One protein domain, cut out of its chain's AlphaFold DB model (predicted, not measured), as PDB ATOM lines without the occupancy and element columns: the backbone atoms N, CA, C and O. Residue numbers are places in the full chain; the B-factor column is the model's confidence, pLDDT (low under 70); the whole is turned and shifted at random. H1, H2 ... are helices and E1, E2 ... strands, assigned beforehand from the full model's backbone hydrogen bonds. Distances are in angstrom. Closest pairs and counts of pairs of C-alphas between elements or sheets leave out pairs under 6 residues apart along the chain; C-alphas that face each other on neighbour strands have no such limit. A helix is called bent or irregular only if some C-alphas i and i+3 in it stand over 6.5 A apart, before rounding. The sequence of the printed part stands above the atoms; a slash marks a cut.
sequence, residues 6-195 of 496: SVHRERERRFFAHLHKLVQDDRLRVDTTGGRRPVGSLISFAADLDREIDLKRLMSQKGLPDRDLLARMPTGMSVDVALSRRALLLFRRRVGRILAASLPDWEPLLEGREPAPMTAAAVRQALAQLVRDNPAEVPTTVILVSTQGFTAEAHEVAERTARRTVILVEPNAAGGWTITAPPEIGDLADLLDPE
ATOM      1  N   SER A   6     -17.063  -9.593 -43.987       97.69
ATOM      2  CA  SER A   6     -17.971  -8.455 -44.172       97.69
ATOM      3  C   SER A   6     -19.421  -8.847 -43.882       97.69
ATOM      4  O   SER A   6     -20.139  -8.108 -43.208       97.69
ATOM      5  N   VAL A   7     -19.823 -10.052 -44.303       97.00
ATOM      6  CA  VAL A   7     -21.162 -10.607 -44.058       97.00
ATOM      7  C   VAL A   7     -21.387 -10.839 -42.561       97.00
ATOM      8  O   VAL A   7     -22.454 -10.523 -42.033       97.00
ATOM      9  N   HIS A   8     -20.381 -11.349 -41.845       97.44
ATOM     10  CA  HIS A   8     -20.460 -11.545 -40.393       97.44
ATOM     11  C   HIS A   8     -20.568 -10.210 -39.651       97.44
ATOM     12  O   HIS A   8     -21.392 -10.074 -38.745       97.44
ATOM     13  N   ARG A   9     -19.786  -9.205 -40.058       97.75
ATOM     14  CA  ARG A   9     -19.837  -7.860 -39.479       97.75
ATOM     15  C   ARG A   9     -21.172  -7.167 -39.731       97.75
ATOM     16  O   ARG A   9     -21.691  -6.510 -38.832       97.75
ATOM     17  N   GLU A  10     -21.729  -7.291 -40.932       97.69
ATOM     18  CA  GLU A  10     -23.040  -6.727 -41.259       97.69
ATOM     19  C   GLU A  10     -24.146  -7.363 -40.412       97.69
ATOM     20  O   GLU A  10     -24.944  -6.644 -39.813       97.69
ATOM     21  N   ARG A  11     -24.143  -8.696 -40.281       97.31
ATOM     22  CA  ARG A  11     -25.084  -9.433 -39.422       97.31
ATOM     23  C   ARG A  11     -24.988  -9.003 -37.961       97.31
ATOM     24  O   ARG A  11     -26.014  -8.719 -37.348       97.31
ATOM     25  N   GLU A  12     -23.770  -8.911 -37.425       97.88
ATOM     26  CA  GLU A  12     -23.518  -8.412 -36.069       97.88
ATOM     27  C   GLU A  12     -24.096  -7.000 -35.894       97.88
ATOM     28  O   GLU A  12     -24.944  -6.775 -35.031       97.88
ATOM     29  N   ARG A  13     -23.714  -6.056 -36.764       98.06
ATOM     30  CA  ARG A  13     -24.201  -4.670 -36.704       98.06
ATOM     31  C   ARG A  13     -25.716  -4.580 -36.791       98.06
ATOM     32  O   ARG A  13     -26.322  -3.824 -36.036       98.06
ATOM     33  N   ARG A  14     -26.326  -5.340 -37.700       97.75
ATOM     34  CA  ARG A  14     -27.774  -5.365 -37.905       97.75
ATOM     35  C   ARG A  14     -28.503  -5.829 -36.648       97.75
ATOM     36  O   ARG A  14     -29.439  -5.157 -36.217       97.75
ATOM     37  N   PHE A  15     -28.058  -6.930 -36.043       98.12
ATOM     38  CA  PHE A  15     -28.666  -7.442 -34.818       98.12
ATOM     39  C   PHE A  15     -28.546  -6.443 -33.660       98.12
ATOM     40  O   PHE A  15     -29.538  -6.130 -33.005       98.12
ATOM     41  N   PHE A  16     -27.357  -5.885 -33.427       98.00
ATOM     42  CA  PHE A  16     -27.167  -4.939 -32.325       98.00
ATOM     43  C   PHE A  16     -27.903  -3.615 -32.554       98.00
ATOM     44  O   PHE A  16     -28.493  -3.079 -31.617       98.00
ATOM     45  N   ALA A  17     -27.979  -3.124 -33.794       98.00
ATOM     46  CA  ALA A  17     -28.805  -1.966 -34.133       98.00
ATOM     47  C   ALA A  17     -30.296  -2.209 -33.837       98.00
ATOM     48  O   ALA A  17     -30.979  -1.304 -33.352       98.00
ATOM     49  N   HIS A  18     -30.798  -3.421 -34.094       97.94
ATOM     50  CA  HIS A  18     -32.152  -3.826 -33.708       97.94
ATOM     51  C   HIS A  18     -32.318  -3.874 -32.187       97.94
ATOM     52  O   HIS A  18     -33.242  -3.266 -31.650       97.94
ATOM     53  N   LEU A  19     -31.380  -4.504 -31.476       97.62
ATOM     54  CA  LEU A  19     -31.410  -4.603 -30.017       97.62
ATOM     55  C   LEU A  19     -31.450  -3.224 -29.341       97.62
ATOM     56  O   LEU A  19     -32.214  -3.025 -28.400       97.62
ATOM     57  N   HIS A  20     -30.685  -2.250 -29.838       97.69
ATOM     58  CA  HIS A  20     -30.717  -0.878 -29.327       97.69
ATOM     59  C   HIS A  20     -32.098  -0.231 -29.435       97.69
ATOM     60  O   HIS A  20     -32.533   0.437 -28.495       97.69
ATOM     61  N   LYS A  21     -32.799  -0.443 -30.556       97.62
ATOM     62  CA  LYS A  21     -34.185   0.013 -30.724       97.62
ATOM     63  C   LYS A  21     -35.116  -0.738 -29.776       97.62
ATOM     64  O   LYS A  21     -35.964  -0.126 -29.136       97.62
ATOM     65  N   LEU A  22     -34.919  -2.048 -29.635       96.88
ATOM     66  CA  LEU A  22     -35.765  -2.908 -28.815       96.88
ATOM     67  C   LEU A  22     -35.661  -2.604 -27.314       96.88
ATOM     68  O   LEU A  22     -36.657  -2.676 -26.604       96.88
ATOM     69  N   VAL A  23     -34.487  -2.209 -26.813       97.00
ATOM     70  CA  VAL A  23     -34.302  -1.794 -25.407       97.00
ATOM     71  C   VAL A  23     -35.119  -0.539 -25.060       97.00
ATOM     72  O   VAL A  23     -35.391  -0.288 -23.885       97.00
ATOM     73  N   GLN A  24     -35.536   0.231 -26.065       96.75
ATOM     74  CA  GLN A  24     -36.420   1.389 -25.914       96.75
ATOM     75  C   GLN A  24     -37.906   1.040 -26.116       96.75
ATOM     76  O   GLN A  24     -38.758   1.895 -25.894       96.75
ATOM     77  N   ASP A  25     -38.227  -0.190 -26.530       96.81
ATOM     78  CA  ASP A  25     -39.593  -0.645 -26.797       96.81
ATOM     79  C   ASP A  25     -40.276  -1.127 -25.502       96.81
ATOM     80  O   ASP A  25     -39.801  -2.029 -24.808       96.81
ATOM     81  N   ASP A  26     -41.444  -0.561 -25.190       96.06
ATOM     82  CA  ASP A  26     -42.254  -0.921 -24.020       96.06
ATOM     83  C   ASP A  26     -42.777  -2.366 -24.056       96.06
ATOM     84  O   ASP A  26     -43.124  -2.936 -23.013       96.06
ATOM     85  N   ARG A  27     -42.833  -2.983 -25.241       96.62
ATOM     86  CA  ARG A  27     -43.239  -4.385 -25.410       96.62
ATOM     87  C   ARG A  27     -42.185  -5.354 -24.885       96.62
ATOM     88  O   ARG A  27     -42.538  -6.478 -24.522       96.62
ATOM     89  N   LEU A  28     -40.920  -4.933 -24.796       97.19
ATOM     90  CA  LEU A  28     -39.830  -5.769 -24.306       97.19
ATOM     91  C   LEU A  28     -40.036  -6.086 -22.819       97.19
ATOM     92  O   LEU A  28     -39.889  -5.222 -21.953       97.19
ATOM     93  N   ARG A  29     -40.367  -7.344 -22.501       97.06
ATOM     94  CA  ARG A  29     -40.585  -7.821 -21.127       97.06
ATOM     95  C   ARG A  29     -39.454  -8.720 -20.664       97.06
ATOM     96  O   ARG A  29     -39.245  -9.793 -21.224       97.06
ATOM     97  N   VAL A  30     -38.809  -8.335 -19.569       96.19
ATOM     98  CA  VAL A  30     -37.625  -9.018 -19.033       96.19
ATOM     99  C   VAL A  30     -37.827  -9.477 -17.600       96.19
ATOM    100  O   VAL A  30     -38.626  -8.902 -16.852       96.19
ATOM    101  N   ASP A  31     -37.118 -10.540 -17.227       96.00
ATOM    102  CA  ASP A  31     -37.143 -11.082 -15.876       96.00
ATOM    103  C   ASP A  31     -36.479 -10.098 -14.902       96.00
ATOM    104  O   ASP A  31     -35.357  -9.636 -15.102       96.00
ATOM    105  N   THR A  32     -37.193  -9.769 -13.827       96.81
ATOM    106  CA  THR A  32     -36.687  -8.938 -12.730       96.81
ATOM    107  C   THR A  32     -36.896  -9.640 -11.397       96.81
ATOM    108  O   THR A  32     -37.663 -10.600 -11.297       96.81
ATOM    109  N   THR A  33     -36.286  -9.123 -10.332       96.12
ATOM    110  CA  THR A  33     -36.518  -9.602  -8.956       96.12
ATOM    111  C   THR A  33     -37.994  -9.561  -8.532       96.12
ATOM    112  O   THR A  33     -38.377 -10.255  -7.597       96.12
ATOM    113  N   GLY A  34     -38.832  -8.767  -9.211       94.94
ATOM    114  CA  GLY A  34     -40.278  -8.669  -8.990       94.94
ATOM    115  C   GLY A  34     -41.135  -9.276 -10.109       94.94
ATOM    116  O   GLY A  34     -42.249  -8.787 -10.327       94.94
ATOM    117  N   GLY A  35     -40.610 -10.265 -10.842       95.19
ATOM    118  CA  GLY A  35     -41.270 -10.932 -11.975       95.19
ATOM    119  C   GLY A  35     -40.967 -10.291 -13.336       95.19
ATOM    120  O   GLY A  35     -40.121  -9.401 -13.434       95.19
ATOM    121  N   ARG A  36     -41.662 -10.721 -14.400       95.38
ATOM    122  CA  ARG A  36     -41.511 -10.132 -15.747       95.38
ATOM    123  C   ARG A  36     -42.093  -8.717 -15.782       95.38
ATOM    124  O   ARG A  36     -43.261  -8.515 -15.445       95.38
ATOM    125  N   ARG A  37     -41.294  -7.729 -16.194       97.12
ATOM    126  CA  ARG A  37     -41.695  -6.312 -16.292       97.12
ATOM    127  C   ARG A  37     -41.317  -5.734 -17.659       97.12
ATOM    128  O   ARG A  37     -40.297  -6.149 -18.205       97.12
ATOM    129  N   PRO A  38     -42.112  -4.798 -18.208       97.19
ATOM    130  CA  PRO A  38     -41.733  -4.080 -19.420       97.19
ATOM    131  C   PRO A  38     -40.523  -3.181 -19.142       97.19
ATOM    132  O   PRO A  38     -40.474  -2.528 -18.092       97.19
ATOM    133  N   VAL A  39     -39.559  -3.138 -20.062       96.69
ATOM    134  CA  VAL A  39     -38.305  -2.386 -19.892       96.69
ATOM    135  C   VAL A  39     -38.561  -0.890 -19.719       96.69
ATOM    136  O   VAL A  39     -37.946  -0.293 -18.839       96.69
ATOM    137  N   GLY A  40     -39.540  -0.308 -20.415       95.69
ATOM    138  CA  GLY A  40     -39.890   1.109 -20.250       95.69
ATOM    139  C   GLY A  40     -40.447   1.498 -18.875       95.69
ATOM    140  O   GLY A  40     -40.453   2.673 -18.514       95.69
ATOM    141  N   SER A  41     -40.845   0.529 -18.038       96.31
ATOM    142  CA  SER A  41     -41.191   0.797 -16.628       96.31
ATOM    143  C   SER A  41     -39.974   0.904 -15.697       96.31
ATOM    144  O   SER A  41     -40.122   1.190 -14.502       96.31
ATOM    145  N   LEU A  42     -38.775   0.640 -16.216       97.12
ATOM    146  CA  LEU A  42     -37.516   0.581 -15.484       97.12
ATOM    147  C   LEU A  42     -36.574   1.684 -15.970       97.12
ATOM    148  O   LEU A  42     -36.624   2.131 -17.109       97.12
ATOM    149  N   ILE A  43     -35.666   2.114 -15.095       96.56
ATOM    150  CA  ILE A  43     -34.559   2.986 -15.487       96.56
ATOM    151  C   ILE A  43     -33.470   2.078 -16.059       96.56
ATOM    152  O   ILE A  43     -32.807   1.367 -15.293       96.56
ATOM    153  N   SER A  44     -33.309   2.096 -17.380       96.75
ATOM    154  CA  SER A  44     -32.263   1.374 -18.098       96.75
ATOM    155  C   SER A  44     -30.986   2.212 -18.215       96.75
ATOM    156  O   SER A  44     -31.017   3.432 -18.371       96.75
ATOM    157  N   PHE A  45     -29.843   1.545 -18.104       97.19
ATOM    158  CA  PHE A  45     -28.530   2.092 -18.423       97.19
ATOM    159  C   PHE A  45     -27.830   1.085 -19.327       97.19
ATOM    160  O   PHE A  45     -27.526  -0.015 -18.869       97.19
ATOM    161  N   ALA A  46     -27.646   1.443 -20.596       97.12
ATOM    162  CA  ALA A  46     -26.957   0.618 -21.577       97.12
ATOM    163  C   ALA A  46     -25.482   1.028 -21.650       97.12
ATOM    164  O   ALA A  46     -25.174   2.219 -21.721       97.12
ATOM    165  N   ALA A  47     -24.595   0.041 -21.614       97.44
ATOM    166  CA  ALA A  47     -23.171   0.197 -21.850       97.44
ATOM    167  C   ALA A  47     -22.767  -0.675 -23.037       97.44
ATOM    168  O   ALA A  47     -22.955  -1.895 -23.005       97.44
ATOM    169  N   ASP A  48     -22.199  -0.036 -24.052       97.38
ATOM    170  CA  ASP A  48     -21.708  -0.709 -25.247       97.38
ATOM    171  C   ASP A  48     -20.241  -1.059 -25.049       97.38
ATOM    172  O   ASP A  48     -19.434  -0.242 -24.599       97.38
ATOM    173  N   LEU A  49     -19.914  -2.304 -25.357       96.19
ATOM    174  CA  LEU A  49     -18.597  -2.883 -25.183       96.19
ATOM    175  C   LEU A  49     -18.236  -3.589 -26.489       96.19
ATOM    176  O   LEU A  49     -18.962  -4.472 -26.946       96.19
ATOM    177  N   ASP A  50     -17.111  -3.218 -27.090       94.75
ATOM    178  CA  ASP A  50     -16.540  -3.943 -28.220       94.75
ATOM    179  C   ASP A  50     -15.321  -4.759 -27.784       94.75
ATOM    180  O   ASP A  50     -14.695  -4.505 -26.750       94.75
ATOM    181  N   ARG A  51     -14.993  -5.780 -28.577       96.44
ATOM    182  CA  ARG A  51     -13.787  -6.591 -28.398       96.44
ATOM    183  C   ARG A  51     -12.788  -6.332 -29.523       96.44
ATOM    184  O   ARG A  51     -11.986  -7.200 -29.868       96.44
ATOM    185  N   GLU A  52     -12.787  -5.117 -30.081       97.19
ATOM    186  CA  GLU A  52     -11.899  -4.748 -31.190       97.19
ATOM    187  C   GLU A  52     -10.421  -4.837 -30.775       97.19
ATOM    188  O   GLU A  52      -9.556  -5.198 -31.574       97.19
ATOM    189  N   ILE A  53     -10.118  -4.553 -29.505       97.50
ATOM    190  CA  ILE A  53      -8.761  -4.667 -28.951       97.50
ATOM    191  C   ILE A  53      -8.281  -6.125 -28.955       97.50
ATOM    192  O   ILE A  53      -7.130  -6.383 -29.318       97.50
ATOM    193  N   ASP A  54      -9.146  -7.073 -28.582       97.38
ATOM    194  CA  ASP A  54      -8.822  -8.504 -28.603       97.38
ATOM    195  C   ASP A  54      -8.565  -8.970 -30.045       97.38
ATOM    196  O   ASP A  54      -7.571  -9.652 -30.304       97.38
ATOM    197  N   LEU A  55      -9.392  -8.523 -30.998       97.62
ATOM    198  CA  LEU A  55      -9.209  -8.798 -32.424       97.62
ATOM    199  C   LEU A  55      -7.880  -8.232 -32.951       97.62
ATOM    200  O   LEU A  55      -7.116  -8.953 -33.588       97.62
ATOM    201  N   LYS A  56      -7.554  -6.967 -32.653       98.19
ATOM    202  CA  LYS A  56      -6.269  -6.352 -33.038       98.19
ATOM    203  C   LYS A  56      -5.081  -7.121 -32.467       98.19
ATOM    204  O   LYS A  56      -4.079  -7.313 -33.157       98.19
ATOM    205  N   ARG A  57      -5.189  -7.578 -31.215       98.44
ATOM    206  CA  ARG A  57      -4.164  -8.406 -30.574       98.44
ATOM    207  C   ARG A  57      -4.002  -9.737 -31.309       98.44
ATOM    208  O   ARG A  57      -2.867 -10.109 -31.592       98.44
ATOM    209  N   LEU A  58      -5.098 -10.407 -31.664       98.06
ATOM    210  CA  LEU A  58      -5.068 -11.661 -32.423       98.06
ATOM    211  C   LEU A  58      -4.465 -11.471 -33.826       98.06
ATOM    212  O   LEU A  58      -3.583 -12.230 -34.222       98.06
ATOM    213  N   MET A  59      -4.862 -10.419 -34.547       98.12
ATOM    214  CA  MET A  59      -4.293 -10.065 -35.857       98.12
ATOM    215  C   MET A  59      -2.787  -9.798 -35.767       98.12
ATOM    216  O   MET A  59      -2.019 -10.278 -36.600       98.12
ATOM    217  N   SER A  60      -2.345  -9.089 -34.723       98.12
ATOM    218  CA  SER A  60      -0.921  -8.858 -34.470       98.12
ATOM    219  C   SER A  60      -0.167 -10.153 -34.156       98.12
ATOM    220  O   SER A  60       0.968 -10.299 -34.597       98.12
ATOM    221  N   GLN A  61      -0.771 -11.087 -33.414       98.12
ATOM    222  CA  GLN A  61      -0.164 -12.387 -33.091       98.12
ATOM    223  C   GLN A  61      -0.017 -13.283 -34.325       98.12
ATOM    224  O   GLN A  61       0.998 -13.955 -34.472       98.12
ATOM    225  N   LYS A  62      -1.003 -13.265 -35.228       97.88
ATOM    226  CA  LYS A  62      -0.982 -14.019 -36.492       97.88
ATOM    227  C   LYS A  62      -0.147 -13.339 -37.591       97.88
ATOM    228  O   LYS A  62      -0.013 -13.898 -38.673       97.88
ATOM    229  N   GLY A  63       0.415 -12.152 -37.335       97.62
ATOM    230  CA  GLY A  63       1.223 -11.415 -38.311       97.62
ATOM    231  C   GLY A  63       0.416 -10.814 -39.468       97.62
ATOM    232  O   GLY A  63       0.964 -10.602 -40.544       97.62
ATOM    233  N   LEU A  64      -0.872 -10.525 -39.251       97.31
ATOM    234  CA  LEU A  64      -1.805  -9.998 -40.255       97.31
ATOM    235  C   LEU A  64      -2.376  -8.616 -39.859       97.31
ATOM    236  O   LEU A  64      -3.593  -8.485 -39.725       97.31
ATOM    237  N   PRO A  65      -1.562  -7.564 -39.630       95.38
ATOM    238  CA  PRO A  65      -2.063  -6.230 -39.289       95.38
ATOM    239  C   PRO A  65      -2.600  -5.487 -40.530       95.38
ATOM    240  O   PRO A  65      -2.071  -4.452 -40.926       95.38
ATOM    241  N   ASP A  66      -3.648  -6.018 -41.159       97.81
ATOM    242  CA  ASP A  66      -4.312  -5.397 -42.309       97.81
ATOM    243  C   ASP A  66      -5.510  -4.541 -41.857       97.81
ATOM    244  O   ASP A  66      -6.461  -5.024 -41.234       97.81
ATOM    245  N   ARG A  67      -5.462  -3.242 -42.175       97.88
ATOM    246  CA  ARG A  67      -6.504  -2.270 -41.824       97.88
ATOM    247  C   ARG A  67      -7.805  -2.515 -42.586       97.88
ATOM    248  O   ARG A  67      -8.872  -2.308 -42.006       97.88
ATOM    249  N   ASP A  68      -7.734  -2.943 -43.842       98.19
ATOM    250  CA  ASP A  68      -8.923  -3.184 -44.660       98.19
ATOM    251  C   ASP A  68      -9.627  -4.462 -44.210       98.19
ATOM    252  O   ASP A  68     -10.855  -4.484 -44.083       98.19
ATOM    253  N   LEU A  69      -8.854  -5.495 -43.862       97.50
ATOM    254  CA  LEU A  69      -9.379  -6.702 -43.231       97.50
ATOM    255  C   LEU A  69     -10.046  -6.374 -41.889       97.50
ATOM    256  O   LEU A  69     -11.204  -6.728 -41.679       97.50
ATOM    257  N   LEU A  70      -9.381  -5.614 -41.011       97.94
ATOM    258  CA  LEU A  70      -9.959  -5.164 -39.737       97.94
ATOM    259  C   LEU A  70     -11.273  -4.378 -39.938       97.94
ATOM    260  O   LEU A  70     -12.217  -4.517 -39.156       97.94
ATOM    261  N   ALA A  71     -11.373  -3.579 -41.005       97.94
ATOM    262  CA  ALA A  71     -12.588  -2.849 -41.374       97.94
ATOM    263  C   ALA A  71     -13.728  -3.753 -41.890       97.94
ATOM    264  O   ALA A  71     -14.886  -3.326 -41.919       97.94
ATOM    265  N   ARG A  72     -13.459  -5.024 -42.196       98.06
ATOM    266  CA  ARG A  72     -14.472  -6.022 -42.579       98.06
ATOM    267  C   ARG A  72     -14.792  -7.018 -41.470       98.06
ATOM    268  O   ARG A  72     -15.890  -7.550 -41.464       98.06
ATOM    269  N   MET A  73     -13.890  -7.225 -40.514       98.25
ATOM    270  CA  MET A  73     -14.058  -8.208 -39.438       98.25
ATOM    271  C   MET A  73     -15.187  -7.861 -38.448       98.25
ATOM    272  O   MET A  73     -15.367  -6.684 -38.108       98.25
ATOM    273  N   PRO A  74     -15.930  -8.868 -37.941       97.88
ATOM    274  CA  PRO A  74     -16.843  -8.681 -36.818       97.88
ATOM    275  C   PRO A  74     -16.053  -8.314 -35.557       97.88
ATOM    276  O   PRO A  74     -15.002  -8.884 -35.271       97.88
ATOM    277  N   THR A  75     -16.569  -7.359 -34.794       97.50
ATOM    278  CA  THR A  75     -15.866  -6.743 -33.657       97.50
ATOM    279  C   THR A  75     -16.123  -7.436 -32.320       97.50
ATOM    280  O   THR A  75     -15.466  -7.107 -31.334       97.50
ATOM    281  N   GLY A  76     -17.052  -8.394 -32.266       97.44
ATOM    282  CA  GLY A  76     -17.474  -9.012 -31.012       97.44
ATOM    283  C   GLY A  76     -18.277  -8.028 -30.166       97.44
ATOM    284  O   GLY A  76     -17.961  -7.826 -28.997       97.44
ATOM    285  N   MET A  77     -19.264  -7.365 -30.781       98.12
ATOM    286  CA  MET A  77     -20.099  -6.363 -30.108       98.12
ATOM    287  C   MET A  77     -20.817  -6.970 -28.902       98.12
ATOM    288  O   MET A  77     -21.287  -8.109 -28.942       98.12
ATOM    289  N   SER A  78     -20.935  -6.194 -27.833       97.75
ATOM    290  CA  SER A  78     -21.709  -6.555 -26.655       97.75
ATOM    291  C   SER A  78     -22.393  -5.336 -26.048       97.75
ATOM    292  O   SER A  78     -21.897  -4.216 -26.131       97.75
ATOM    293  N   VAL A  79     -23.565  -5.564 -25.465       97.94
ATOM    294  CA  VAL A  79     -24.402  -4.537 -24.844       97.94
ATOM    295  C   VAL A  79     -24.827  -5.045 -23.477       97.94
ATOM    296  O   VAL A  79     -25.443  -6.107 -23.359       97.94
ATOM    297  N   ASP A  80     -24.503  -4.279 -22.440       97.88
ATOM    298  CA  ASP A  80     -24.912  -4.535 -21.061       97.88
ATOM    299  C   ASP A  80     -25.944  -3.497 -20.622       97.88
ATOM    300  O   ASP A  80     -25.635  -2.319 -20.442       97.88
ATOM    301  N   VAL A  81     -27.187  -3.936 -20.444       97.88
ATOM    302  CA  VAL A  81     -28.289  -3.097 -19.978       97.88
ATOM    303  C   VAL A  81     -28.583  -3.408 -18.518       97.88
ATOM    304  O   VAL A  81     -29.229  -4.403 -18.177       97.88
ATOM    305  N   ALA A  82     -28.170  -2.507 -17.632       97.62
ATOM    306  CA  ALA A  82     -28.539  -2.554 -16.226       97.62
ATOM    307  C   ALA A  82     -29.929  -1.937 -16.023       97.62
ATOM    308  O   ALA A  82     -30.158  -0.770 -16.342       97.62
ATOM    309  N   LEU A  83     -30.851  -2.698 -15.430       97.88
ATOM    310  CA  LEU A  83     -32.217  -2.251 -15.166       97.88
ATOM    311  C   LEU A  83     -32.384  -1.941 -13.685       97.88
ATOM    312  O   LEU A  83     -32.094  -2.772 -12.817       97.88
ATOM    313  N   SER A  84     -32.875  -0.746 -13.375       97.50
ATOM    314  CA  SER A  84     -33.033  -0.284 -12.000       97.50
ATOM    315  C   SER A  84     -34.414   0.298 -11.723       97.50
ATOM    316  O   SER A  84     -35.081   0.849 -12.597       97.50
ATOM    317  N   ARG A  85     -34.849   0.179 -10.468       97.00
ATOM    318  CA  ARG A  85     -36.076   0.787  -9.947       97.00
ATOM    319  C   ARG A  85     -35.724   1.705  -8.780       97.00
ATOM    320  O   ARG A  85     -34.809   1.417  -8.007       97.00
ATOM    321  N   ARG A  86     -36.460   2.807  -8.630       94.62
ATOM    322  CA  ARG A  86     -36.361   3.663  -7.439       94.62
ATOM    323  C   ARG A  86     -36.971   2.921  -6.247       94.62
ATOM    324  O   ARG A  86     -38.155   2.601  -6.279       94.62
ATOM    325  N   ALA A  87     -36.158   2.612  -5.238       88.50
ATOM    326  CA  ALA A  87     -36.616   1.979  -3.998       88.50
ATOM    327  C   ALA A  87     -37.040   3.028  -2.953       88.50
ATOM    328  O   ALA A  87     -37.979   2.804  -2.201       88.50
ATOM    329  N   LEU A  88     -36.371   4.185  -2.964       88.19
ATOM    330  CA  LEU A  88     -36.604   5.394  -2.164       88.19
ATOM    331  C   LEU A  88     -36.188   6.607  -3.022       88.19
ATOM    332  O   LEU A  88     -35.501   6.418  -4.026       88.19
ATOM    333  N   LEU A  89     -36.566   7.836  -2.638       86.62
ATOM    334  CA  LEU A  89     -36.373   9.068  -3.436       86.62
ATOM    335  C   LEU A  89     -34.966   9.228  -4.058       86.62
ATOM    336  O   LEU A  89     -34.863   9.741  -5.170       86.62
ATOM    337  N   LEU A  90     -33.909   8.743  -3.394       89.00
ATOM    338  CA  LEU A  90     -32.516   8.845  -3.859       89.00
ATOM    339  C   LEU A  90     -31.849   7.498  -4.200       89.00
ATOM    340  O   LEU A  90     -30.811   7.484  -4.856       89.00
ATOM    341  N   PHE A  91     -32.428   6.362  -3.803       93.88
ATOM    342  CA  PHE A  91     -31.778   5.055  -3.950       93.88
ATOM    343  C   PHE A  91     -32.337   4.276  -5.142       93.88
ATOM    344  O   PHE A  91     -33.533   3.969  -5.216       93.88
ATOM    345  N   ARG A  92     -31.445   3.916  -6.069       95.44
ATOM    346  CA  ARG A  92     -31.740   3.016  -7.190       95.44
ATOM    347  C   ARG A  92     -31.311   1.601  -6.814       95.44
ATOM    348  O   ARG A  92     -30.159   1.381  -6.460       95.44
ATOM    349  N   ARG A  93     -32.229   0.640  -6.916       95.50
ATOM    350  CA  ARG A  93     -31.933  -0.790  -6.763       95.50
ATOM    351  C   ARG A  93     -31.905  -1.431  -8.144       95.50
ATOM    352  O   ARG A  93     -32.842  -1.234  -8.917       95.50
ATOM    353  N   ARG A  94     -30.853  -2.192  -8.458       96.81
ATOM    354  CA  ARG A  94     -30.799  -3.006  -9.681       96.81
ATOM    355  C   ARG A  94     -31.794  -4.159  -9.540       96.81
ATOM    356  O   ARG A  94     -31.776  -4.864  -8.535       96.81
ATOM    357  N   VAL A  95     -32.696  -4.296 -10.505       97.31
ATOM    358  CA  VAL A  95     -33.789  -5.283 -10.477       97.31
ATOM    359  C   VAL A  95     -33.677  -6.326 -11.580       97.31
ATOM    360  O   VAL A  95     -34.274  -7.385 -11.442       97.31
ATOM    361  N   GLY A  96     -32.906  -6.055 -12.630       97.31
ATOM    362  CA  GLY A  96     -32.641  -6.986 -13.723       97.31
ATOM    363  C   GLY A  96     -31.421  -6.549 -14.528       97.31
ATOM    364  O   GLY A  96     -30.892  -5.447 -14.326       97.31
ATOM    365  N   ARG A  97     -30.974  -7.418 -15.431       97.62
ATOM    366  CA  ARG A  97     -29.877  -7.151 -16.364       97.62
ATOM    367  C   ARG A  97     -30.151  -7.849 -17.693       97.62
ATOM    368  O   ARG A  97     -30.591  -8.997 -17.695       97.62
ATOM    369  N   ILE A  98     -29.887  -7.171 -18.802       97.81
ATOM    370  CA  ILE A  98     -29.872  -7.776 -20.137       97.81
ATOM    371  C   ILE A  98     -28.433  -7.714 -20.618       97.81
ATOM    372  O   ILE A  98     -27.832  -6.647 -20.595       97.81
ATOM    373  N   LEU A  99     -27.888  -8.844 -21.035       97.94
ATOM    374  CA  LEU A  99     -26.541  -8.930 -21.563       97.94
ATOM    375  C   LEU A  99     -26.613  -9.554 -22.948       97.94
ATOM    376  O   LEU A  99     -26.960 -10.724 -23.065       97.94
ATOM    377  N   ALA A 100     -26.279  -8.797 -23.982       98.19
ATOM    378  CA  ALA A 100     -26.146  -9.328 -25.329       98.19
ATOM    379  C   ALA A 100     -24.677  -9.351 -25.732       98.19
ATOM    380  O   ALA A 100     -23.975  -8.365 -25.524       98.19
ATOM    381  N   ALA A 101     -24.206 -10.453 -26.306       98.19
ATOM    382  CA  ALA A 101     -22.821 -10.585 -26.741       98.19
ATOM    383  C   ALA A 101     -22.721 -11.386 -28.041       98.19
ATOM    384  O   ALA A 101     -23.257 -12.489 -28.153       98.19
ATOM    385  N   SER A 102     -22.002 -10.820 -29.005       98.00
ATOM    386  CA  SER A 102     -21.559 -11.489 -30.221       98.00
ATOM    387  C   SER A 102     -20.320 -12.323 -29.925       98.00
ATOM    388  O   SER A 102     -19.361 -11.838 -29.318       98.00
ATOM    389  N   LEU A 103     -20.332 -13.577 -30.364       97.19
ATOM    390  CA  LEU A 103     -19.237 -14.529 -30.184       97.19
ATOM    391  C   LEU A 103     -18.674 -14.961 -31.550       97.19
ATOM    392  O   LEU A 103     -18.866 -16.108 -31.949       97.19
ATOM    393  N   PRO A 104     -18.030 -14.055 -32.313       96.50
ATOM    394  CA  PRO A 104     -17.394 -14.433 -33.569       96.50
ATOM    395  C   PRO A 104     -16.151 -15.293 -33.306       96.50
ATOM    396  O   PRO A 104     -15.323 -14.948 -32.464       96.50
ATOM    397  N   ASP A 105     -15.982 -16.371 -34.073       96.69
ATOM    398  CA  ASP A 105     -14.709 -17.091 -34.135       96.69
ATOM    399  C   ASP A 105     -13.796 -16.404 -35.159       96.69
ATOM    400  O   ASP A 105     -13.980 -16.530 -36.373       96.69
ATOM    401  N   TRP A 106     -12.871 -15.580 -34.665       97.75
ATOM    402  CA  TRP A 106     -12.007 -14.755 -35.509       97.75
ATOM    403  C   TRP A 106     -10.918 -15.552 -36.220       97.75
ATOM    404  O   TRP A 106     -10.512 -15.146 -37.305       97.75
ATOM    405  N   GLU A 107     -10.429 -16.649 -35.639       97.56
ATOM    406  CA  GLU A 107      -9.316 -17.417 -36.210       97.56
ATOM    407  C   GLU A 107      -9.616 -17.962 -37.617       97.56
ATOM    408  O   GLU A 107      -8.881 -17.611 -38.543       97.56
ATOM    409  N   PRO A 108     -10.693 -18.742 -37.837       97.62
ATOM    410  CA  PRO A 108     -11.053 -19.214 -39.172       97.62
ATOM    411  C   PRO A 108     -11.337 -18.065 -40.146       97.62
ATOM    412  O   PRO A 108     -10.916 -18.141 -41.297       97.62
ATOM    413  N   LEU A 109     -11.962 -16.971 -39.692       97.38
ATOM    414  CA  LEU A 109     -12.249 -15.810 -40.542       97.38
ATOM    415  C   LEU A 109     -10.976 -15.089 -41.014       97.38
ATOM    416  O   LEU A 109     -10.890 -14.702 -42.177       97.38
ATOM    417  N   LEU A 110      -9.974 -14.936 -40.142       97.81
ATOM    418  CA  LEU A 110      -8.670 -14.370 -40.510       97.81
ATOM    419  C   LEU A 110      -7.911 -15.263 -41.499       97.81
ATOM    420  O   LEU A 110      -7.128 -14.768 -42.303       97.81
ATOM    421  N   GLU A 111      -8.157 -16.570 -41.448       97.56
ATOM    422  CA  GLU A 111      -7.574 -17.561 -42.353       97.56
ATOM    423  C   GLU A 111      -8.392 -17.745 -43.647       97.56
ATOM    424  O   GLU A 111      -8.029 -18.563 -44.492       97.56
ATOM    425  N   GLY A 112      -9.489 -16.996 -43.819       97.12
ATOM    426  CA  GLY A 112     -10.380 -17.099 -44.979       97.12
ATOM    427  C   GLY A 112     -11.155 -18.418 -45.050       97.12
ATOM    428  O   GLY A 112     -11.598 -18.816 -46.127       97.12
ATOM    429  N   ARG A 113     -11.294 -19.124 -43.923       97.69
ATOM    430  CA  ARG A 113     -12.034 -20.384 -43.807       97.69
ATOM    431  C   ARG A 113     -13.447 -20.124 -43.301       97.69
ATOM    432  O   ARG A 113     -13.676 -19.227 -42.490       97.69
ATOM    433  N   GLU A 114     -14.394 -20.940 -43.760       96.38
ATOM    434  CA  GLU A 114     -15.736 -20.931 -43.186       96.38
ATOM    435  C   GLU A 114     -15.654 -21.420 -41.736       96.38
ATOM    436  O   GLU A 114     -15.100 -22.493 -41.474       96.38
ATOM    437  N   PRO A 115     -16.151 -20.628 -40.786       96.62
ATOM    438  CA  PRO A 115     -15.964 -20.934 -39.387       96.62
ATOM    439  C   PRO A 115     -17.048 -21.909 -38.892       96.62
ATOM    440  O   PRO A 115     -18.176 -21.912 -39.387       96.62
ATOM    441  N   ALA A 116     -16.685 -22.797 -37.963       96.88
ATOM    442  CA  ALA A 116     -17.555 -23.894 -37.544       96.88
ATOM    443  C   ALA A 116     -18.652 -23.426 -36.565       96.88
ATOM    444  O   ALA A 116     -18.396 -22.540 -35.748       96.88
ATOM    445  N   PRO A 117     -19.850 -24.048 -36.569       97.44
ATOM    446  CA  PRO A 117     -20.889 -23.736 -35.593       97.44
ATOM    447  C   PRO A 117     -20.400 -23.907 -34.151       97.44
ATOM    448  O   PRO A 117     -19.669 -24.846 -33.822       97.44
ATOM    449  N   MET A 118     -20.839 -23.013 -33.268       97.62
ATOM    450  CA  MET A 118     -20.374 -22.979 -31.884       97.62
ATOM    451  C   MET A 118     -20.891 -24.182 -31.087       97.62
ATOM    452  O   MET A 118     -22.089 -24.467 -31.070       97.62
ATOM    453  N   THR A 119     -19.987 -24.863 -30.381       98.00
ATOM    454  CA  THR A 119     -20.312 -26.045 -29.569       98.00
ATOM    455  C   THR A 119     -20.925 -25.674 -28.216       98.00
ATOM    456  O   THR A 119     -20.704 -24.582 -27.685       98.00
ATOM    457  N   ALA A 120     -21.632 -26.618 -27.585       97.19
ATOM    458  CA  ALA A 120     -22.206 -26.423 -26.250       97.19
ATOM    459  C   ALA A 120     -21.148 -26.055 -25.189       97.19
ATOM    460  O   ALA A 120     -21.416 -25.266 -24.280       97.19
ATOM    461  N   ALA A 121     -19.932 -26.600 -25.306       97.25
ATOM    462  CA  ALA A 121     -18.820 -26.282 -24.413       97.25
ATOM    463  C   ALA A 121     -18.379 -24.816 -24.549       97.25
ATOM    464  O   ALA A 121     -18.241 -24.125 -23.536       97.25
ATOM    465  N   ALA A 122     -18.233 -24.327 -25.785       97.06
ATOM    466  CA  ALA A 122     -17.887 -22.935 -26.062       97.06
ATOM    467  C   ALA A 122     -18.977 -21.969 -25.563       97.06
ATOM    468  O   ALA A 122     -18.662 -20.982 -24.897       97.06
ATOM    469  N   VAL A 123     -20.258 -22.306 -25.766       97.50
ATOM    470  CA  VAL A 123     -21.392 -21.539 -25.219       97.50
ATOM    471  C   VAL A 123     -21.316 -21.453 -23.693       97.50
ATOM    472  O   VAL A 123     -21.392 -20.363 -23.126       97.50
ATOM    473  N   ARG A 124     -21.117 -22.578 -22.994       96.88
ATOM    474  CA  ARG A 124     -21.007 -22.593 -21.522       96.88
ATOM    475  C   ARG A 124     -19.810 -21.789 -21.020       96.88
ATOM    476  O   ARG A 124     -19.933 -21.086 -20.017       96.88
ATOM    477  N   GLN A 125     -18.673 -21.861 -21.712       96.88
ATOM    478  CA  GLN A 125     -17.491 -21.065 -21.388       96.88
ATOM    479  C   GLN A 125     -17.767 -19.567 -21.548       96.88
ATOM    480  O   GLN A 125     -17.454 -18.792 -20.642       96.88
ATOM    481  N   ALA A 126     -18.402 -19.162 -22.651       96.19
ATOM    482  CA  ALA A 126     -18.794 -17.775 -22.876       96.19
ATOM    483  C   ALA A 126     -19.775 -17.289 -21.798       96.19
ATOM    484  O   ALA A 126     -19.561 -16.236 -21.202       96.19
ATOM    485  N   LEU A 127     -20.791 -18.091 -21.454       96.25
ATOM    486  CA  LEU A 127     -21.724 -17.786 -20.362       96.25
ATOM    487  C   LEU A 127     -21.010 -17.609 -19.015       96.25
ATOM    488  O   LEU A 127     -21.344 -16.698 -18.258       96.25
ATOM    489  N   ALA A 128     -20.025 -18.455 -18.705       95.44
ATOM    490  CA  ALA A 128     -19.262 -18.360 -17.462       95.44
ATOM    491  C   ALA A 128     -18.407 -17.083 -17.388       95.44
ATOM    492  O   ALA A 128     -18.234 -16.524 -16.305       95.44
ATOM    493  N   GLN A 129     -17.884 -16.609 -18.522       95.31
ATOM    494  CA  GLN A 129     -17.139 -15.348 -18.600       95.31
ATOM    495  C   GLN A 129     -18.072 -14.142 -18.461       95.31
ATOM    496  O   GLN A 129     -17.830 -13.264 -17.638       95.31
ATOM    497  N   LEU A 130     -19.171 -14.146 -19.211       94.44
ATOM    498  CA  LEU A 130     -20.139 -13.056 -19.289       94.44
ATOM    499  C   LEU A 130     -20.892 -12.804 -17.971       94.44
ATOM    500  O   LEU A 130     -21.200 -11.664 -17.627       94.44
ATOM    501  N   VAL A 131     -21.183 -13.862 -17.209       93.56
ATOM    502  CA  VAL A 131     -21.947 -13.770 -15.951       93.56
ATOM    503  C   VAL A 131     -21.033 -13.606 -14.724       93.56
ATOM    504  O   VAL A 131     -21.537 -13.395 -13.623       93.56
ATOM    505  N   ARG A 132     -19.699 -13.643 -14.884       91.88
ATOM    506  CA  ARG A 132     -18.733 -13.600 -13.766       91.88
ATOM    507  C   ARG A 132     -18.942 -12.403 -12.835       91.88
ATOM    508  O   ARG A 132     -18.933 -12.574 -11.620       91.88
ATOM    509  N   ASP A 133     -19.187 -11.225 -13.402       88.94
ATOM    510  CA  ASP A 133     -19.317  -9.974 -12.643       88.94
ATOM    511  C   ASP A 133     -20.764  -9.686 -12.205       88.94
ATOM    512  O   ASP A 133     -21.103  -8.578 -11.781       88.94
ATOM    513  N   ASN A 134     -21.662 -10.665 -12.344       88.44
ATOM    514  CA  ASN A 134     -23.064 -10.471 -12.034       88.44
ATOM    515  C   ASN A 134     -23.359 -10.729 -10.545       88.44
ATOM    516  O   ASN A 134     -23.097 -11.830 -10.055       88.44
ATOM    517  N   PRO A 135     -23.964  -9.774  -9.811       86.19
ATOM    518  CA  PRO A 135     -24.416 -10.034  -8.451       86.19
ATOM    519  C   PRO A 135     -25.441 -11.175  -8.449       86.19
ATOM    520  O   PRO A 135     -26.426 -11.136  -9.185       86.19
ATOM    521  N   ALA A 136     -25.225 -12.173  -7.588       82.75
ATOM    522  CA  ALA A 136     -25.960 -13.441  -7.581       82.75
ATOM    523  C   ALA A 136     -27.492 -13.318  -7.418       82.75
ATOM    524  O   ALA A 136     -28.206 -14.294  -7.636       82.75
ATOM    525  N   GLU A 137     -28.004 -12.149  -7.029       90.44
ATOM    526  CA  GLU A 137     -29.427 -11.888  -6.789       90.44
ATOM    527  C   GLU A 137     -30.178 -11.274  -7.978       90.44
ATOM    528  O   GLU A 137     -31.405 -11.208  -7.936       90.44
ATOM    529  N   VAL A 138     -29.488 -10.793  -9.019       95.69
ATOM    530  CA  VAL A 138     -30.132 -10.054 -10.117       95.69
ATOM    531  C   VAL A 138     -30.429 -10.995 -11.290       95.69
ATOM    532  O   VAL A 138     -29.482 -11.473 -11.927       95.69
ATOM    533  N   PRO A 139     -31.714 -11.241 -11.627       96.81
ATOM    534  CA  PRO A 139     -32.076 -12.022 -12.804       96.81
ATOM    535  C   PRO A 139     -31.462 -11.422 -14.063       96.81
ATOM    536  O   PRO A 139     -31.499 -10.203 -14.262       96.81
ATOM    537  N   THR A 140     -30.848 -12.276 -14.878       97.19
ATOM    538  CA  THR A 140     -30.088 -11.849 -16.055       97.19
ATOM    539  C   THR A 140     -30.555 -12.579 -17.299       97.19
ATOM    540  O   THR A 140     -30.486 -13.806 -17.376       97.19
ATOM    541  N   THR A 141     -31.006 -11.821 -18.289       97.75
ATOM    542  CA  THR A 141     -31.284 -12.336 -19.628       97.75
ATOM    543  C   THR A 141     -30.007 -12.225 -20.449       97.75
ATOM    544  O   THR A 141     -29.528 -11.118 -20.680       97.75
ATOM    545  N   VAL A 142     -29.438 -13.358 -20.854       97.81
ATOM    546  CA  VAL A 142     -28.230 -13.423 -21.678       97.81
ATOM    547  C   VAL A 142     -28.622 -13.797 -23.101       97.81
ATOM    548  O   VAL A 142     -29.211 -14.853 -23.318       97.81
ATOM    549  N   ILE A 143     -28.290 -12.938 -24.058       98.31
ATOM    550  CA  ILE A 143     -28.536 -13.118 -25.485       98.31
ATOM    551  C   ILE A 143     -27.182 -13.351 -26.153       98.31
ATOM    552  O   ILE A 143     -26.344 -12.451 -26.214       98.31
ATOM    553  N   LEU A 144     -26.943 -14.568 -26.627       98.44
ATOM    554  CA  LEU A 144     -25.717 -14.909 -27.338       98.44
ATOM    555  C   LEU A 144     -25.980 -14.903 -28.832       98.44
ATOM    556  O   LEU A 144     -26.874 -15.594 -29.312       98.44
ATOM    557  N   VAL A 145     -25.171 -14.141 -29.555       98.44
ATOM    558  CA  VAL A 145     -25.276 -14.007 -31.003       98.44
ATOM    559  C   VAL A 145     -24.096 -14.726 -31.632       98.44
ATOM    560  O   VAL A 145     -22.942 -14.386 -31.373       98.44
ATOM    561  N   SER A 146     -24.379 -15.718 -32.471       97.81
ATOM    562  CA  SER A 146     -23.371 -16.366 -33.308       97.81
ATOM    563  C   SER A 146     -23.644 -16.023 -34.758       97.81
ATOM    564  O   SER A 146     -24.706 -16.334 -35.279       97.81
ATOM    565  N   THR A 147     -22.683 -15.419 -35.452       96.69
ATOM    566  CA  THR A 147     -22.815 -15.152 -36.897       96.69
ATOM    567  C   THR A 147     -22.571 -16.400 -37.759       96.69
ATOM    568  O   THR A 147     -22.754 -16.345 -38.977       96.69
ATOM    569  N   GLN A 148     -22.159 -17.500 -37.123       96.00
ATOM    570  CA  GLN A 148     -21.751 -18.780 -37.719       96.00
ATOM    571  C   GLN A 148     -22.696 -19.927 -37.332       96.00
ATOM    572  O   GLN A 148     -22.557 -21.052 -37.800       96.00
ATOM    573  N   GLY A 149     -23.644 -19.635 -36.445       97.12
ATOM    574  CA  GLY A 149     -24.564 -20.598 -35.873       97.12
ATOM    575  C   GLY A 149     -24.033 -21.382 -34.677       97.12
ATOM    576  O   GLY A 149     -22.942 -21.128 -34.151       97.12
ATOM    577  N   PHE A 150     -24.860 -22.313 -34.230       97.81
ATOM    578  CA  PHE A 150     -24.704 -23.163 -33.064       97.81
ATOM    579  C   PHE A 150     -24.919 -24.627 -33.460       97.81
ATOM    580  O   PHE A 150     -25.641 -24.951 -34.404       97.81
ATOM    581  N   THR A 151     -24.282 -25.547 -32.738       97.62
ATOM    582  CA  THR A 151     -24.587 -26.974 -32.885       97.62
ATOM    583  C   THR A 151     -25.941 -27.315 -32.251       97.62
ATOM    584  O   THR A 151     -26.436 -26.597 -31.381       97.62
ATOM    585  N   ALA A 152     -26.532 -28.456 -32.623       96.12
ATOM    586  CA  ALA A 152     -27.777 -28.927 -32.007       96.12
ATOM    587  C   ALA A 152     -27.657 -29.056 -30.472       96.12
ATOM    588  O   ALA A 152     -28.546 -28.639 -29.740       96.12
ATOM    589  N   GLU A 153     -26.512 -29.533 -29.978       96.81
ATOM    590  CA  GLU A 153     -26.203 -29.621 -28.543       96.81
ATOM    591  C   GLU A 153     -26.108 -28.243 -27.871       96.81
ATOM    592  O   GLU A 153     -26.425 -28.084 -26.694       96.81
ATOM    593  N   ALA A 154     -25.640 -27.222 -28.598       97.06
ATOM    594  CA  ALA A 154     -25.578 -25.863 -28.079       97.06
ATOM    595  C   ALA A 154     -26.983 -25.275 -27.894       97.06
ATOM    596  O   ALA A 154     -27.204 -24.559 -26.919       97.06
ATOM    597  N   HIS A 155     -27.946 -25.636 -28.749       96.62
ATOM    598  CA  HIS A 155     -29.349 -25.249 -28.582       96.62
ATOM    599  C   HIS A 155     -29.977 -25.780 -27.293       96.62
ATOM    600  O   HIS A 155     -30.799 -25.088 -26.698       96.62
ATOM    601  N   GLU A 156     -29.531 -26.930 -26.787       95.25
ATOM    602  CA  GLU A 156     -29.989 -27.459 -25.495       95.25
ATOM    603  C   GLU A 156     -29.531 -26.607 -24.299       95.25
ATOM    604  O   GLU A 156     -30.099 -26.696 -23.214       95.25
ATOM    605  N   VAL A 157     -28.521 -25.743 -24.479       94.75
ATOM    606  CA  VAL A 157     -28.060 -24.800 -23.443       94.75
ATOM    607  C   VAL A 157     -29.010 -23.603 -23.298       94.75
ATOM    608  O   VAL A 157     -28.927 -22.877 -22.301       94.75
ATOM    609  N   ALA A 158     -29.917 -23.382 -24.259       92.69
ATOM    610  CA  ALA A 158     -30.956 -22.361 -24.175       92.69
ATOM    611  C   ALA A 158     -31.997 -22.749 -23.112       92.69
ATOM    612  O   ALA A 158     -33.067 -23.275 -23.400       92.69
ATOM    613  N   GLU A 159     -31.660 -22.491 -21.852       92.38
ATOM    614  CA  GLU A 159     -32.487 -22.830 -20.702       92.38
ATOM    615  C   GLU A 159     -32.907 -21.577 -19.927       92.38
ATOM    616  O   GLU A 159     -32.234 -20.533 -19.915       92.38
ATOM    617  N   ARG A 160     -34.016 -21.720 -19.202       86.44
ATOM    618  CA  ARG A 160     -34.431 -20.771 -18.178       86.44
ATOM    619  C   ARG A 160     -34.186 -21.362 -16.798       86.44
ATOM    620  O   ARG A 160     -34.809 -22.336 -16.394       86.44
ATOM    621  N   THR A 161     -33.321 -20.708 -16.040       89.31
ATOM    622  CA  THR A 161     -33.155 -20.932 -14.600       89.31
ATOM    623  C   THR A 161     -33.781 -19.776 -13.829       89.31
ATOM    624  O   THR A 161     -34.012 -18.700 -14.378       89.31
ATOM    625  N   ALA A 162     -33.983 -19.941 -12.520       81.00
ATOM    626  CA  ALA A 162     -34.540 -18.888 -11.667       81.00
ATOM    627  C   ALA A 162     -33.758 -17.555 -11.705       81.00
ATOM    628  O   ALA A 162     -34.294 -16.516 -11.324       81.00
ATOM    629  N   ARG A 163     -32.486 -17.572 -12.127       89.81
ATOM    630  CA  ARG A 163     -31.598 -16.397 -12.128       89.81
ATOM    631  C   ARG A 163     -31.076 -16.010 -13.507       89.81
ATOM    632  O   ARG A 163     -30.528 -14.921 -13.656       89.81
ATOM    633  N   ARG A 164     -31.210 -16.885 -14.499       95.44
ATOM    634  CA  ARG A 164     -30.621 -16.695 -15.821       95.44
ATOM    635  C   ARG A 164     -31.536 -17.255 -16.892       95.44
ATOM    636  O   ARG A 164     -31.903 -18.424 -16.820       95.44
ATOM    637  N   THR A 165     -31.796 -16.443 -17.902       97.00
ATOM    638  CA  THR A 165     -32.512 -16.835 -19.116       97.00
ATOM    639  C   THR A 165     -31.531 -16.729 -20.272       97.00
ATOM    640  O   THR A 165     -30.994 -15.645 -20.489       97.00
ATOM    641  N   VAL A 166     -31.248 -17.835 -20.960       97.56
ATOM    642  CA  VAL A 166     -30.311 -17.862 -22.093       97.56
ATOM    643  C   VAL A 166     -31.097 -17.912 -23.398       97.56
ATOM    644  O   VAL A 166     -31.981 -18.749 -23.556       97.56
ATOM    645  N   ILE A 167     -30.771 -17.011 -24.320       98.00
ATOM    646  CA  ILE A 167     -31.344 -16.934 -25.665       98.00
ATOM    647  C   ILE A 167     -30.190 -17.006 -26.655       98.00
ATOM    648  O   ILE A 167     -29.194 -16.299 -26.494       98.00
ATOM    649  N   LEU A 168     -30.321 -17.855 -27.666       98.38
ATOM    650  CA  LEU A 168     -29.331 -18.015 -28.724       98.38
ATOM    651  C   LEU A 168     -29.904 -17.452 -30.020       98.38
ATOM    652  O   LEU A 168     -31.048 -17.736 -30.370       98.38
ATOM    653  N   VAL A 169     -29.113 -16.637 -30.709       98.44
ATOM    654  CA  VAL A 169     -29.506 -15.971 -31.950       98.44
ATOM    655  C   VAL A 169     -28.471 -16.264 -33.023       98.44
ATOM    656  O   VAL A 169     -27.287 -15.963 -32.854       98.44
ATOM    657  N   GLU A 170     -28.913 -16.833 -34.137       97.94
ATOM    658  CA  GLU A 170     -28.053 -17.192 -35.263       97.94
ATOM    659  C   GLU A 170     -28.696 -16.858 -36.613       97.94
ATOM    660  O   GLU A 170     -29.920 -16.862 -36.734       97.94
ATOM    661  N   PRO A 171     -27.906 -16.560 -37.655       97.25
ATOM    662  CA  PRO A 171     -28.425 -16.457 -39.006       97.25
ATOM    663  C   PRO A 171     -28.774 -17.846 -39.537       97.25
ATOM    664  O   PRO A 171     -28.058 -18.820 -39.301       97.25
ATOM    665  N   ASN A 172     -29.838 -17.924 -40.324       96.06
ATOM    666  CA  ASN A 172     -30.316 -19.182 -40.865       96.06
ATOM    667  C   ASN A 172     -29.893 -19.396 -42.329       96.06
ATOM    668  O   ASN A 172     -29.434 -18.477 -43.015       96.06
ATOM    669  N   ALA A 173     -30.035 -20.630 -42.824       94.06
ATOM    670  CA  ALA A 173     -29.630 -20.986 -44.189       94.06
ATOM    671  C   ALA A 173     -30.453 -20.262 -45.271       94.06
ATOM    672  O   ALA A 173     -29.987 -20.100 -46.397       94.06
ATOM    673  N   ALA A 174     -31.654 -19.801 -44.919       94.31
ATOM    674  CA  ALA A 174     -32.545 -19.059 -45.797       94.31
ATOM    675  C   ALA A 174     -32.252 -17.548 -45.829       94.31
ATOM    676  O   ALA A 174     -32.946 -16.820 -46.530       94.31
ATOM    677  N   GLY A 175     -31.261 -17.052 -45.078       93.50
ATOM    678  CA  GLY A 175     -30.907 -15.629 -45.026       93.50
ATOM    679  C   GLY A 175     -31.668 -14.797 -43.986       93.50
ATOM    680  O   GLY A 175     -31.435 -13.595 -43.907       93.50
ATOM    681  N   GLY A 176     -32.535 -15.419 -43.184       96.06
ATOM    682  CA  GLY A 176     -33.160 -14.811 -42.006       96.06
ATOM    683  C   GLY A 176     -32.402 -15.132 -40.717       96.06
ATOM    684  O   GLY A 176     -31.206 -15.438 -40.739       96.06
ATOM    685  N   TRP A 177     -33.116 -15.103 -39.593       97.44
ATOM    686  CA  TRP A 177     -32.580 -15.411 -38.266       97.44
ATOM    687  C   TRP A 177     -33.355 -16.550 -37.602       97.44
ATOM    688  O   TRP A 177     -34.562 -16.689 -37.787       97.44
ATOM    689  N   THR A 178     -32.645 -17.366 -36.834       96.94
ATOM    690  CA  THR A 178     -33.203 -18.383 -35.943       96.94
ATOM    691  C   THR A 178     -32.931 -17.948 -34.513       96.94
ATOM    692  O   THR A 178     -31.799 -17.618 -34.150       96.94
ATOM    693  N   ILE A 179     -33.988 -17.926 -33.703       97.56
ATOM    694  CA  ILE A 179     -33.922 -17.539 -32.297       97.56
ATOM    695  C   ILE A 179     -34.364 -18.726 -31.463       97.56
ATOM    696  O   ILE A 179     -35.537 -19.097 -31.449       97.56
ATOM    697  N   THR A 180     -33.408 -19.311 -30.753       97.56
ATOM    698  CA  THR A 180     -33.647 -20.428 -29.848       97.56
ATOM    699  C   THR A 180     -33.784 -19.875 -28.436       97.56
ATOM    700  O   THR A 180     -32.830 -19.342 -27.860       97.56
ATOM    701  N   ALA A 181     -34.986 -19.987 -27.876       96.62
ATOM    702  CA  ALA A 181     -35.320 -19.503 -26.545       96.62
ATOM    703  C   ALA A 181     -36.194 -20.521 -25.788       96.62
ATOM    704  O   ALA A 181     -36.922 -21.290 -26.419       96.62
ATOM    705  N   PRO A 182     -36.173 -20.504 -24.443       95.69
ATOM    706  CA  PRO A 182     -37.119 -21.248 -23.619       95.69
ATOM    707  C   PRO A 182     -38.584 -20.965 -24.003       95.69
ATOM    708  O   PRO A 182     -38.932 -19.813 -24.293       95.69
ATOM    709  N   PRO A 183     -39.474 -21.974 -23.973       93.44
ATOM    710  CA  PRO A 183     -40.843 -21.843 -24.474       93.44
ATOM    711  C   PRO A 183     -41.678 -20.806 -23.705       93.44
ATOM    712  O   PRO A 183     -42.634 -20.253 -24.244       93.44
ATOM    713  N   GLU A 184     -41.317 -20.485 -22.460       94.12
ATOM    714  CA  GLU A 184     -42.027 -19.502 -21.631       94.12
ATOM    715  C   GLU A 184     -41.810 -18.048 -22.076       94.12
ATOM    716  O   GLU A 184     -42.476 -17.143 -21.560       94.12
ATOM    717  N   ILE A 185     -40.851 -17.809 -22.976       95.00
ATOM    718  CA  ILE A 185     -40.473 -16.479 -23.464       95.00
ATOM    719  C   ILE A 185     -40.530 -16.377 -24.995       95.00
ATOM    720  O   ILE A 185     -39.780 -15.605 -25.590       95.00
ATOM    721  N   GLY A 186     -41.431 -17.125 -25.642       93.62
ATOM    722  CA  GLY A 186     -41.631 -17.049 -27.097       93.62
ATOM    723  C   GLY A 186     -41.959 -15.633 -27.597       93.62
ATOM    724  O   GLY A 186     -41.455 -15.210 -28.629       93.62
ATOM    725  N   ASP A 187     -42.687 -14.849 -26.798       94.62
ATOM    726  CA  ASP A 187     -42.986 -13.439 -27.080       94.62
ATOM    727  C   ASP A 187     -41.729 -12.555 -27.151       94.62
ATOM    728  O   ASP A 187     -41.661 -11.611 -27.935       94.62
ATOM    729  N   LEU A 188     -40.718 -12.866 -26.338       95.50
ATOM    730  CA  LEU A 188     -39.423 -12.194 -26.376       95.50
ATOM    731  C   LEU A 188     -38.591 -12.640 -27.584       95.50
ATOM    732  O   LEU A 188     -37.894 -11.813 -28.166       95.50
ATOM    733  N   ALA A 189     -38.667 -13.919 -27.958       95.81
ATOM    734  CA  ALA A 189     -37.971 -14.440 -29.130       95.81
ATOM    735  C   ALA A 189     -38.449 -13.749 -30.416       95.81
ATOM    736  O   ALA A 189     -37.618 -13.272 -31.182       95.81
ATOM    737  N   ASP A 190     -39.764 -13.583 -30.592       95.44
ATOM    738  CA  ASP A 190     -40.338 -12.889 -31.754       95.44
ATOM    739  C   ASP A 190     -39.889 -11.420 -31.849       95.44
ATOM    740  O   ASP A 190     -39.656 -10.898 -32.937       95.44
ATOM    741  N   LEU A 191     -39.742 -10.744 -30.703       96.88
ATOM    742  CA  LEU A 191     -39.275  -9.356 -30.635       96.88
ATOM    743  C   LEU A 191     -37.776  -9.205 -30.927       96.88
ATOM    744  O   LEU A 191     -37.346  -8.143 -31.380       96.88
ATOM    745  N   LEU A 192     -36.975 -10.235 -30.648       97.44
ATOM    746  CA  LEU A 192     -35.529 -10.230 -30.875       97.44
ATOM    747  C   LEU A 192     -35.148 -10.453 -32.342       97.44
ATOM    748  O   LEU A 192     -33.982 -10.260 -32.683       97.44
ATOM    749  N   ASP A 193     -36.100 -10.820 -33.198       97.38
ATOM    750  CA  ASP A 193     -35.866 -11.010 -34.625       97.38
ATOM    751  C   ASP A 193     -35.567  -9.669 -35.314       97.38
ATOM    752  O   ASP A 193     -36.439  -8.795 -35.354       97.38
ATOM    753  N   PRO A 194     -34.344  -9.466 -35.843       97.38
ATOM    754  CA  PRO A 194     -33.970  -8.226 -36.515       97.38
ATOM    755  C   PRO A 194     -34.494  -8.150 -37.960       97.38
ATOM    756  O   PRO A 194     -34.143  -7.215 -38.690       97.38
ATOM    757  N   GLU A 195     -35.246  -9.149 -38.424       96.94
ATOM    758  CA  GLU A 195     -35.902  -9.159 -39.728       96.94
ATOM    759  C   GLU A 195     -37.312  -8.558 -39.629       96.94
ATOM    760  O   GLU A 195     -38.171  -9.027 -38.872       96.94
TER     761      GLU A 195
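AT A GLANCE: This is residues 6 to 195 of the 496 residues of an uncharacterized protein of Phycisphaerae bacterium (UniProt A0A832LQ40). A twisted and curled wall of six strands runs through the domain, with the long helix H1 and helix H7 over one face and H5 over the other, while the short H6 only grazes the sheet with its residues 154 to 155. The tip of the long hairpin E4 and E5 makes one end of the longest axis, the helices H2, H3 and H4 gather loosely at the other, and a small separate hairpin, E1 and E2, sits beside the bend of E5. The printed part has 190 residues with seven named helices and eight named strands, in the order H1 E1 E2 E3 H2 H3 E4 E5 H4 H5 E6 H6 E7 E8 H7. The large sheet is mixed, in the order E3 E4 E5 E6 E7 E8, and the class is mixed, helices and strands. The whole is compact, with a radius of gyration of the C-alphas of 17.1 A, and elongated, spanning 55 by 34 by 28 A.

HOW THE PARTS SIT: H1, residues 6 to 22, is on the sheet of E3, residues 43 to 49, E4, 78 to 88, E5, 91 to 102, E6, 140 to 145, E7, 164 to 171, and E8, 177 to 180. The closest C-alphas of H1 and E5 are those of Glu 12 and Ser 102, 6.9 A apart. E1, residues 29 to 32, and E2, residues 35 to 38, form an antiparallel hairpin, with N 30 and O 37 at 3.0 A; Thr 32 of E1 comes to 4.6 A from Gly 96 of E5, C-alpha to C-alpha. E3 is an edge strand, antiparallel to E4, with N 45 and O 82 at 2.9 A. H2, residues 52 to 61, and H3, residues 67 to 72, are close but not clearly touching, with the closest C-alphas, Lys 56 and Leu 70, 7.7 A apart. E4 and E5 form an antiparallel hairpin, with N 81 and O 98 at 2.8 A, and E5 bends by 55 degrees at residue 95. H4, residues 106 to 110, is close to H2 but not clearly touching, the closest C-alphas being Leu 55 and Trp 106, 7.3 A apart. H5, residues 120 to 130, is on the opposite face from H1 at a height over the sheet of 10.3 A, and touches H6, residues 152 to 155, with the C-alphas of Ala 120 and Ala 154 closest at 3.9 A. E5, H4, H5 and E6 make a strand-helix-strand unit, two parallel neighbour strands joined through helices, and E6, H6 and E7 make another; both crossovers are right-handed. N 143 and O 99 are 2.8 A apart between E5 and E6, and N 167 and O 142 are 2.8 A apart between E6 and E7. E7 and E8 form an antiparallel hairpin, with N 178 and O 170 at 2.8 A. H7, residues 183 to 192, is on the same face as H1 at a height over the sheet of 7.8 A. It touches H1 with that helix's residues 18 to 22 alone, about perpendicular at 74 degrees, the closest C-alphas being Leu 19 and Leu 192, 7.0 A apart. Each O i to N i+4 pair is within hydrogen-bond range in H1, H2, H3, H4 and H5, against 4 of 6 in H7, while H6 is too short for such a pair.

IN THESE COORDINATES: H1 begins with C-alpha 6 at (-17.971, -8.455, -44.172) and is 24.2 A long. E3 measures 19.6 A, E4 31.1 A, E5 32.7 A and E7 23.3 A. H7 is irregular, with C-alphas 184 and 187 8.2 A apart, and ends with C-alpha 192 at (-35.529, -10.230, -30.875).

THE WHOLE: The two C-alphas farthest apart are those of Leu 89 and Arg 113, at 55.6 A. The printed part has no cut, and no link is long. The mean pLDDT of the printed part is 96.2, and no printed residue is under 70.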